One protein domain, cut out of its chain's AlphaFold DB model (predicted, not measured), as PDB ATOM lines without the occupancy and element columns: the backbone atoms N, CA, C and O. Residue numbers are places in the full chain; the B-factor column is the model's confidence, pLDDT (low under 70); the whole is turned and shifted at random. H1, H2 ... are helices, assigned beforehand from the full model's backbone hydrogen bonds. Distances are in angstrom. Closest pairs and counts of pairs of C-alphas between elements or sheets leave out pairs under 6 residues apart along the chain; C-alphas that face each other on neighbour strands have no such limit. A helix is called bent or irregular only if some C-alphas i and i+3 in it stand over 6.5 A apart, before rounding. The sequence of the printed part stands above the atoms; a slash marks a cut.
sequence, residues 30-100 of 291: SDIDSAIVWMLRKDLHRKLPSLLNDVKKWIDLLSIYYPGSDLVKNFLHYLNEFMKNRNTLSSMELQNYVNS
ATOM      1  N   SER A  30     -21.197  41.566  52.540       95.12
ATOM      2  CA  SER A  30     -21.878  42.682  51.878       95.12
ATOM      3  C   SER A  30     -21.759  42.642  50.350       95.12
ATOM      4  O   SER A  30     -22.689  43.076  49.673       95.12
ATOM      5  N   ASP A  31     -20.678  42.078  49.790       95.56
ATOM      6  CA  ASP A  31     -20.568  41.847  48.340       95.56
ATOM      7  C   ASP A  31     -21.618  40.820  47.874       95.56
ATOM      8  O   ASP A  31     -22.288  41.029  46.862       95.56
ATOM      9  N   ILE A  32     -21.801  39.740  48.642       96.88
ATOM     10  CA  ILE A  32     -22.787  38.682  48.374       96.88
ATOM     11  C   ILE A  32     -24.228  39.176  48.550       96.88
ATOM     12  O   ILE A  32     -25.076  38.928  47.695       96.88
ATOM     13  N   ASP A  33     -24.515  39.904  49.626       97.38
ATOM     14  CA  ASP A  33     -25.814  40.533  49.876       97.38
ATOM     15  C   ASP A  33     -26.159  41.529  48.759       97.38
ATOM     16  O   ASP A  33     -27.266  41.508  48.217       97.38
ATOM     17  N   SER A  34     -25.184  42.337  48.326       97.62
ATOM     18  CA  SER A  34     -25.363  43.281  47.216       97.62
ATOM     19  C   SER A  34     -25.657  42.578  45.887       97.62
ATOM     20  O   SER A  34     -26.397  43.125  45.069       97.62
ATOM     21  N   ALA A  35     -25.136  41.362  45.665       97.81
ATOM     22  CA  ALA A  35     -25.493  40.550  44.499       97.81
ATOM     23  C   ALA A  35     -27.001  40.265  44.454       97.81
ATOM     24  O   ALA A  35     -27.622  40.447  43.410       97.81
ATOM     25  N   ILE A  36     -27.602  39.888  45.590       97.94
ATOM     26  CA  ILE A  36     -29.042  39.603  45.692       97.94
ATOM     27  C   ILE A  36     -29.870  40.869  45.489       97.94
ATOM     28  O   ILE A  36     -30.821  40.868  44.706       97.94
ATOM     29  N   VAL A  37     -29.488  41.969  46.145       97.00
ATOM     30  CA  VAL A  37     -30.195  43.251  46.018       97.00
ATOM     31  C   VAL A  37     -30.206  43.722  44.564       97.00
ATOM     32  O   VAL A  37     -31.260  44.085  44.040       97.00
ATOM     33  N   TRP A  38     -29.058  43.688  43.882       96.56
ATOM     34  CA  TRP A  38     -28.998  44.041  42.468       96.56
ATOM     35  C   TRP A  38     -29.770  43.074  41.585       96.56
ATOM     36  O   TRP A  38     -30.512  43.532  40.727       96.56
ATOM     37  N   MET A  39     -29.656  41.769  41.806       96.88
ATOM     38  CA  MET A  39     -30.355  40.754  41.022       96.88
ATOM     39  C   MET A  39     -31.874  40.928  41.048       96.88
ATOM     40  O   MET A  39     -32.521  40.916  39.998       96.88
ATOM     41  N   LEU A  40     -32.447  41.162  42.228       95.75
ATOM     42  CA  LEU A  40     -33.878  41.428  42.380       95.75
ATOM     43  C   LEU A  40     -34.279  42.731  41.668       95.75
ATOM     44  O   LEU A  40     -35.255  42.764  40.913       95.75
ATOM     45  N   ARG A  41     -33.490  43.796  41.863       93.31
ATOM     46  CA  ARG A  41     -33.782  45.146  41.355       93.31
ATOM     47  C   ARG A  41     -33.426  45.380  39.890       93.31
ATOM     48  O   ARG A  41     -33.918  46.347  39.324       93.31
ATOM     49  N   LYS A  42     -32.574  44.562  39.273       91.06
ATOM     50  CA  LYS A  42     -32.096  44.762  37.895       91.06
ATOM     51  C   LYS A  42     -32.528  43.662  36.943       91.06
ATOM     52  O   LYS A  42     -32.883  43.995  35.818       91.06
ATOM     53  N   ASP A  43     -32.557  42.407  37.384       94.31
ATOM     54  CA  ASP A  43     -32.668  41.275  36.460       94.31
ATOM     55  C   ASP A  43     -34.032  40.579  36.567       94.31
ATOM     56  O   ASP A  43     -34.774  40.506  35.585       94.31
ATOM     57  N   LEU A  44     -34.412  40.113  37.763       95.25
ATOM     58  CA  LEU A  44     -35.546  39.189  37.921       95.25
ATOM     59  C   LEU A  44     -36.905  39.822  37.588       95.25
ATOM     60  O   LEU A  44     -37.680  39.249  36.818       95.25
ATOM     61  N   HIS A  45     -37.195  41.018  38.113       94.56
ATOM     62  CA  HIS A  45     -38.503  41.665  37.928       94.56
ATOM     63  C   HIS A  45     -38.834  41.958  36.454       94.56
ATOM     64  O   HIS A  45     -39.997  41.912  36.064       94.56
ATOM     65  N   ARG A  46     -37.823  42.195  35.606       94.19
ATOM     66  CA  ARG A  46     -38.003  42.562  34.190       94.19
ATOM     67  C   ARG A  46     -38.562  41.439  33.326       94.19
ATOM     68  O   ARG A  46     -39.051  41.703  32.233       94.19
ATOM     69  N   LYS A  47     -38.424  40.189  33.770       94.50
ATOM     70  CA  LYS A  47     -38.869  39.006  33.022       94.50
ATOM     71  C   LYS A  47     -40.228  38.489  33.492       94.50
ATOM     72  O   LYS A  47     -40.721  37.491  32.967       94.50
ATOM     73  N   LEU A  48     -40.833  39.155  34.475       96.19
ATOM     74  CA  LEU A  48     -42.170  38.852  34.960       96.19
ATOM     75  C   LEU A  48     -43.251  39.545  34.113       96.19
ATOM     76  O   LEU A  48     -43.035  40.672  33.663       96.19
ATOM     77  N   PRO A  49     -44.423  38.910  33.925       97.12
ATOM     78  CA  PRO A  49     -44.833  37.621  34.505       97.12
ATOM     79  C   PRO A  49     -44.303  36.387  33.748       97.12
ATOM     80  O   PRO A  49     -44.344  35.282  34.283       97.12
ATOM     81  N   SER A  50     -43.778  36.567  32.532       97.56
ATOM     82  CA  SER A  50     -43.480  35.487  31.578       97.56
ATOM     83  C   SER A  50     -42.574  34.377  32.119       97.56
ATOM     84  O   SER A  50     -42.779  33.213  31.791       97.56
ATOM     85  N   LEU A  51     -41.585  34.713  32.953       97.62
ATOM     86  CA  LEU A  51     -40.622  33.758  33.514       97.62
ATOM     87  C   LEU A  51     -40.824  33.491  35.015       97.62
ATOM     88  O   LEU A  51     -39.870  33.144  35.709       97.62
ATOM     89  N   LEU A  52     -42.049  33.621  35.545       97.88
ATOM     90  CA  LEU A  52     -42.323  33.418  36.976       97.88
ATOM     91  C   LEU A  52     -41.804  32.073  37.509       97.88
ATOM     92  O   LEU A  52     -41.158  32.034  38.552       97.88
ATOM     93  N   ASN A  53     -42.035  30.974  36.791       97.75
ATOM     94  CA  ASN A  53     -41.574  29.654  37.230       97.75
ATOM     95  C   ASN A  53     -40.043  29.556  37.306       97.75
ATOM     96  O   ASN A  53     -39.517  28.854  38.166       97.75
ATOM     97  N   ASP A  54     -39.324  30.271  36.442       98.00
ATOM     98  CA  ASP A  54     -37.863  30.316  36.479       98.00
ATOM     99  C   ASP A  54     -37.353  31.180  37.633       98.00
ATOM    100  O   ASP A  54     -36.394  30.797  38.300       98.00
ATOM    101  N   VAL A  55     -38.036  32.293  37.929       97.94
ATOM    102  CA  VAL A  55     -37.760  33.104  39.123       97.94
ATOM    103  C   VAL A  55     -37.960  32.269  40.390       97.94
ATOM    104  O   VAL A  55     -37.079  32.258  41.245       97.94
ATOM    105  N   LYS A  56     -39.062  31.511  40.494       97.69
ATOM    106  CA  LYS A  56     -39.311  30.610  41.633       97.69
ATOM    107  C   LYS A  56     -38.195  29.585  41.805       97.69
ATOM    108  O   LYS A  56     -37.643  29.479  42.890       97.69
ATOM    109  N   LYS A  57     -37.823  28.874  40.733       97.38
ATOM    110  CA  LYS A  57     -36.734  27.880  40.765       97.38
ATOM    111  C   LYS A  57     -35.409  28.488  41.221       97.38
ATOM    112  O   LYS A  57     -34.677  27.870  41.986       97.38
ATOM    113  N   TRP A  58     -35.096  29.694  40.752       97.94
ATOM    114  CA  TRP A  58     -33.868  30.381  41.134       97.94
ATOM    115  C   TRP A  58     -33.874  30.830  42.602       97.94
ATOM    116  O   TRP A  58     -32.882  30.659  43.306       97.94
ATOM    117  N   ILE A  59     -34.996  31.368  43.088       97.50
ATOM    118  CA  ILE A  59     -35.142  31.795  44.487       97.50
ATOM    119  C   ILE A  59     -35.143  30.592  45.438       97.50
ATOM    120  O   ILE A  59     -34.523  30.659  46.497       97.50
ATOM    121  N   ASP A  60     -35.745  29.474  45.035       95.75
ATOM    122  CA  ASP A  60     -35.686  28.210  45.769       95.75
ATOM    123  C   ASP A  60     -34.241  27.697  45.894       95.75
ATOM    124  O   ASP A  60     -33.772  27.421  46.998       95.75
ATOM    125  N   LEU A  61     -33.473  27.701  44.796       96.69
ATOM    126  CA  LEU A  61     -32.042  27.373  44.813       96.69
ATOM    127  C   LEU A  61     -31.257  28.288  45.768       96.69
ATOM    128  O   LEU A  61     -30.440  27.813  46.562       96.69
ATOM    129  N   LEU A  62     -31.503  29.599  45.708       97.50
ATOM    130  CA  LEU A  62     -30.872  30.563  46.608       97.50
ATOM    131  C   LEU A  62     -31.236  30.289  48.071       97.50
ATOM    132  O   LEU A  62     -30.358  30.370  48.922       97.50
ATOM    133  N   SER A  63     -32.471  29.890  48.378       92.62
ATOM    134  CA  SER A  63     -32.877  29.579  49.757       92.62
ATOM    135  C   SER A  63     -32.050  28.453  50.403       92.62
ATOM    136  O   SER A  63     -31.893  28.425  51.623       92.62
ATOM    137  N   ILE A  64     -31.455  27.574  49.589       92.06
ATOM    138  CA  ILE A  64     -30.628  26.445  50.034       92.06
ATOM    139  C   ILE A  64     -29.135  26.808  50.041       92.06
ATOM    140  O   ILE A  64     -28.412  26.515  50.998       92.06
ATOM    141  N   TYR A  65     -28.650  27.424  48.958       96.12
ATOM    142  CA  TYR A  65     -27.212  27.569  48.696       96.12
ATOM    143  C   TYR A  65     -26.663  28.978  48.923       96.12
ATOM    144  O   TYR A  65     -25.452  29.175  48.811       96.12
ATOM    145  N   TYR A  66     -27.505  29.959  49.249       96.50
ATOM    146  CA  TYR A  66     -27.059  31.325  49.488       96.50
ATOM    147  C   TYR A  66     -26.157  31.422  50.739       96.50
ATOM    148  O   TYR A  66     -26.583  31.076  51.847       96.50
ATOM    149  N   PRO A  67     -24.907  31.910  50.600       94.50
ATOM    150  CA  PRO A  67     -23.932  31.930  51.690       94.50
ATOM    151  C   PRO A  67     -23.788  33.306  52.366       94.50
ATOM    152  O   PRO A  67     -22.827  33.510  53.101       94.50
ATOM    153  N   GLY A  68     -24.688  34.258  52.094       94.12
ATOM    154  CA  GLY A  68     -24.612  35.617  52.642       94.12
ATOM    155  C   GLY A  68     -25.165  35.758  54.060       94.12
ATOM    156  O   GLY A  68     -25.188  34.797  54.839       94.12
ATOM    157  N   SER A  69     -25.593  36.972  54.411       95.00
ATOM    158  CA  SER A  69     -26.089  37.274  55.757       95.00
ATOM    159  C   SER A  69     -27.428  36.599  56.071       95.00
ATOM    160  O   SER A  69     -28.237  36.311  55.186       95.00
ATOM    161  N   ASP A  70     -27.693  36.377  57.360       93.81
ATOM    162  CA  ASP A  70     -28.951  35.767  57.808       93.81
ATOM    163  C   ASP A  70     -30.162  36.666  57.537       93.81
ATOM    164  O   ASP A  70     -31.246  36.168  57.240       93.81
ATOM    165  N   LEU A  71     -29.968  37.990  57.529       94.94
ATOM    166  CA  LEU A  71     -30.981  38.954  57.099       94.94
ATOM    167  C   LEU A  71     -31.464  38.641  55.672       94.94
ATOM    168  O   LEU A  71     -32.666  38.511  55.437       94.94
ATOM    169  N   VAL A  72     -30.534  38.484  54.724       96.19
ATOM    170  CA  VAL A  72     -30.883  38.214  53.323       96.19
ATOM    171  C   VAL A  72     -31.355  36.770  53.130       96.19
ATOM    172  O   VAL A  72     -32.276  36.548  52.346       96.19
ATOM    173  N   LYS A  73     -30.828  35.790  53.882       95.06
ATOM    174  CA  LYS A  73     -31.381  34.418  53.902       95.06
ATOM    175  C   LYS A  73     -32.854  34.414  54.303       95.06
ATOM    176  O   LYS A  73     -33.675  33.822  53.606       95.06
ATOM    177  N   ASN A  74     -33.195  35.109  55.388       94.75
ATOM    178  CA  ASN A  74     -34.572  35.215  55.858       94.75
ATOM    179  C   ASN A  74     -35.451  35.925  54.825       94.75
ATOM    180  O   ASN A  74     -36.552  35.462  54.540       94.75
ATOM    181  N   PHE A  75     -34.954  36.998  54.202       96.50
ATOM    182  CA  PHE A  75     -35.667  37.659  53.109       96.50
ATOM    183  C   PHE A  75     -35.962  36.692  51.950       96.50
ATOM    184  O   PHE A  75     -37.099  36.624  51.489       96.50
ATOM    185  N   LEU A  76     -34.969  35.919  51.497       96.69
ATOM    186  CA  LEU A  76     -35.136  34.941  50.417       96.69
ATOM    187  C   LEU A  76     -36.145  33.847  50.783       96.69
ATOM    188  O   LEU A  76     -36.943  33.460  49.932       96.69
ATOM    189  N   HIS A  77     -36.154  33.392  52.037       94.56
ATOM    190  CA  HIS A  77     -37.146  32.441  52.534       94.56
ATOM    191  C   HIS A  77     -38.576  32.997  52.426       94.56
ATOM    192  O   HIS A  77     -39.434  32.373  51.801       94.56
ATOM    193  N   TYR A  78     -38.828  34.200  52.953       94.88
ATOM    194  CA  TYR A  78     -40.157  34.819  52.870       94.88
ATOM    195  C   TYR A  78     -40.562  35.170  51.439       94.88
ATOM    196  O   TYR A  78     -41.738  35.055  51.090       94.88
ATOM    197  N   LEU A  79     -39.607  35.565  50.595       95.69
ATOM    198  CA  LEU A  79     -39.856  35.793  49.178       95.69
ATOM    199  C   LEU A  79     -40.249  34.486  48.470       95.69
ATOM    200  O   LEU A  79     -41.168  34.496  47.650       95.69
ATOM    201  N   ASN A  80     -39.602  33.362  48.797       95.00
ATOM    202  CA  ASN A  80     -39.963  32.054  48.250       95.00
ATOM    203  C   ASN A  80     -41.412  31.693  48.615       95.00
ATOM    204  O   ASN A  80     -42.216  31.393  47.731       95.00
ATOM    205  N   GLU A  81     -41.786  31.826  49.891       93.75
ATOM    206  CA  GLU A  81     -43.155  31.564  50.359       93.75
ATOM    207  C   GLU A  81     -44.183  32.523  49.736       93.75
ATOM    208  O   GLU A  81     -45.248  32.087  49.295       93.75
ATOM    209  N   PHE A  82     -43.847  33.810  49.589       94.31
ATOM    210  CA  PHE A  82     -44.692  34.799  48.910       94.31
ATOM    211  C   PHE A  82     -45.021  34.405  47.461       94.31
ATOM    212  O   PHE A  82     -46.131  34.668  46.985       94.31
ATOM    213  N   MET A  83     -44.080  33.775  46.751       95.44
ATOM    214  CA  MET A  83     -44.258  33.376  45.351       95.44
ATOM    215  C   MET A  83     -44.834  31.969  45.180       95.44
ATOM    216  O   MET A  83     -45.483  31.710  44.166       95.44
ATOM    217  N   LYS A  84     -44.624  31.061  46.137       92.81
ATOM    218  CA  LYS A  84     -44.868  29.611  46.033       92.81
ATOM    219  C   LYS A  84     -46.174  29.242  45.330       92.81
ATOM    220  O   LYS A  84     -46.137  28.616  44.270       92.81
ATOM    221  N   ASN A  85     -47.304  29.747  45.824       93.69
ATOM    222  CA  ASN A  85     -48.646  29.396  45.335       93.69
ATOM    223  C   ASN A  85     -49.211  30.364  44.279       93.69
ATOM    224  O   ASN A  85     -50.354  30.225  43.852       93.69
ATOM    225  N   ARG A  86     -48.435  31.364  43.850       96.31
ATOM    226  CA  ARG A  86     -48.891  32.353  42.866       96.31
ATOM    227  C   ARG A  86     -48.768  31.819  41.443       96.31
ATOM    228  O   ARG A  86     -47.680  31.422  41.037       96.31
ATOM    229  N   ASN A  87     -49.843  31.882  40.661       96.31
ATOM    230  CA  ASN A  87     -49.807  31.538  39.230       96.31
ATOM    231  C   ASN A  87     -49.326  32.701  38.351       96.31
ATOM    232  O   ASN A  87     -48.862  32.489  37.236       96.31
ATOM    233  N   THR A  88     -49.416  33.929  38.861       97.19
ATOM    234  CA  THR A  88     -48.912  35.139  38.215       97.19
ATOM    235  C   THR A  88     -48.305  36.066  39.261       97.19
ATOM    236  O   THR A  88     -48.693  36.048  40.431       97.19
ATOM    237  N   LEU A  89     -47.322  36.849  38.840       97.62
ATOM    238  CA  LEU A  89     -46.695  37.896  39.631       97.62
ATOM    239  C   LEU A  89     -46.171  38.930  38.647       97.62
ATOM    240  O   LEU A  89     -45.364  38.604  37.779       97.62
ATOM    241  N   SER A  90     -46.643  40.162  38.759       97.88
ATOM    242  CA  SER A  90     -46.178  41.254  37.915       97.88
ATOM    243  C   SER A  90     -44.807  41.771  38.358       97.88
ATOM    244  O   SER A  90     -44.393  41.647  39.514       97.88
ATOM    245  N   SER A  91     -44.118  42.426  37.423       96.94
ATOM    246  CA  SER A  91     -42.889  43.176  37.697       96.94
ATOM    247  C   SER A  91     -43.066  44.200  38.832       96.94
ATOM    248  O   SER A  91     -42.191  44.340  39.685       96.94
ATOM    249  N   MET A  92     -44.219  44.882  38.875       96.81
ATOM    250  CA  MET A  92     -44.535  45.883  39.898       96.81
ATOM    251  C   MET A  92     -44.738  45.249  41.277       96.81
ATOM    252  O   MET A  92     -44.203  45.748  42.262       96.81
ATOM    253  N   GLU A  93     -45.455  44.127  41.365       96.56
ATOM    254  CA  GLU A  93     -45.650  43.423  42.639       96.56
ATOM    255  C   GLU A  93     -44.325  42.952  43.244       96.56
ATOM    256  O   GLU A  93     -44.114  43.126  44.445       96.56
ATOM    257  N   LEU A  94     -43.414  42.401  42.431       96.25
ATOM    258  CA  LEU A  94     -42.098  41.999  42.929       96.25
ATOM    259  C   LEU A  94     -41.283  43.211  43.397       96.25
ATOM    260  O   LEU A  94     -40.681  43.159  44.465       96.25
ATOM    261  N   GLN A  95     -41.276  44.311  42.639       95.69
ATOM    262  CA  GLN A  95     -40.574  45.533  43.048       95.69
ATOM    263  C   GLN A  95     -41.134  46.110  44.352       95.69
ATOM    264  O   GLN A  95     -40.361  46.477  45.236       95.69
ATOM    265  N   ASN A  96     -42.458  46.130  44.506       95.12
ATOM    266  CA  ASN A  96     -43.112  46.575  45.734       95.12
ATOM    267  C   ASN A  96     -42.736  45.685  46.922       95.12
ATOM    268  O   ASN A  96     -42.427  46.205  47.989       95.12
ATOM    269  N   TYR A  97     -42.692  44.362  46.738       95.38
ATOM    270  CA  TYR A  97     -42.240  43.442  47.782       95.38
ATOM    271  C   TYR A  97     -40.777  43.700  48.174       95.38
ATOM    272  O   TYR A  97     -40.466  43.829  49.354       95.38
ATOM    273  N   VAL A  98     -39.883  43.823  47.186       95.00
ATOM    274  CA  VAL A  98     -38.436  44.043  47.383       95.00
ATOM    275  C   VAL A  98     -38.131  45.385  48.054       95.00
ATOM    276  O   VAL A  98     -37.147  45.495  48.785       95.00
ATOM    277  N   ASN A  99     -38.951  46.408  47.808       92.50
ATOM    278  CA  ASN A  99     -38.780  47.743  48.382       92.50
ATOM    279  C   ASN A  99     -39.574  47.954  49.680       92.50
ATOM    280  O   ASN A  99     -39.404  48.987  50.329       92.50
ATOM    281  N   SER A 100     -40.430  47.004  50.067       90.12
ATOM    282  CA  SER A 100     -41.230  47.116  51.282       90.12
ATOM    283  C   SER A 100     -40.364  47.014  52.537       90.12
ATOM    284  O   SER A 100     -39.474  46.173  52.644       90.12
TER     285      SER A 100
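Overview. This is residues 30 to 100 of the 291 residues of the protein "Hypothetical protein" of Rotaria sordida (UniProt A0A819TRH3). Four helices lie along one long axis in two pairs: the hairpin of H2 and H3 makes one layer, and H1 with the short H4 beside its later part makes the other. H1, H2 and H3 form an up-and-down bundle, each running against the one before it. The printed part has 71 residues, with four named helices in the order H1, H2, H3, H4 and no named strand: all helix. It is compact, with a radius of gyration of the C-alphas of 11.3 A and spans of 30 by 20 by 19 A.

Along the chain. Find C-alpha 30 at (-21.878, 42.682, 51.878); from there H1 runs through residues 30 to 47, 25.6 A long. It has a kink of 30 degrees near residue 40 and is irregular, with C-alphas 42 and 45 7.1 A apart. Next come H2, residues 52 to 65, 20.0 A, and H3, residues 70 to 84, 20.7 A. H4, residues 91 to 99, 12.3 A, ends at C-alpha 99, (-38.780, 47.743, 48.382).

Arrangement. Look first at H1 and H2, close but not clearly touching; their closest C-alphas, of Leu 44 and Val 55, are 6.6 A apart. They run opposite ways at a shallow tilt of 13 degrees. H1 and H3 are also close but not clearly touching, 6.6 A at the C-alphas of Asp 33 and Val 72, and run the same way. The hairpin H2 and H3 touch, closest at the C-alphas of Ser 63 and His 77, 5.8 A, opposite ways at a shallow tilt of 33 degrees, only just short of steep. H4 touches H1 at residues 40 to 47 alone, closest at the C-alphas of His 45 and Ser 91, 4.6 A. H3 and H4 are near each other; H2 and H4 are apart. Every O i to N i+4 pair is within hydrogen-bond range in H2, H3 and H4, and 10 of 14 in H1.

Size, cuts and confidence. The C-alphas farthest apart, of Ser 30 and Asn 87, are 32.6 A apart. The printed part has no cut and no long link. Its mean pLDDT is 95.7, and no printed residue is under 70.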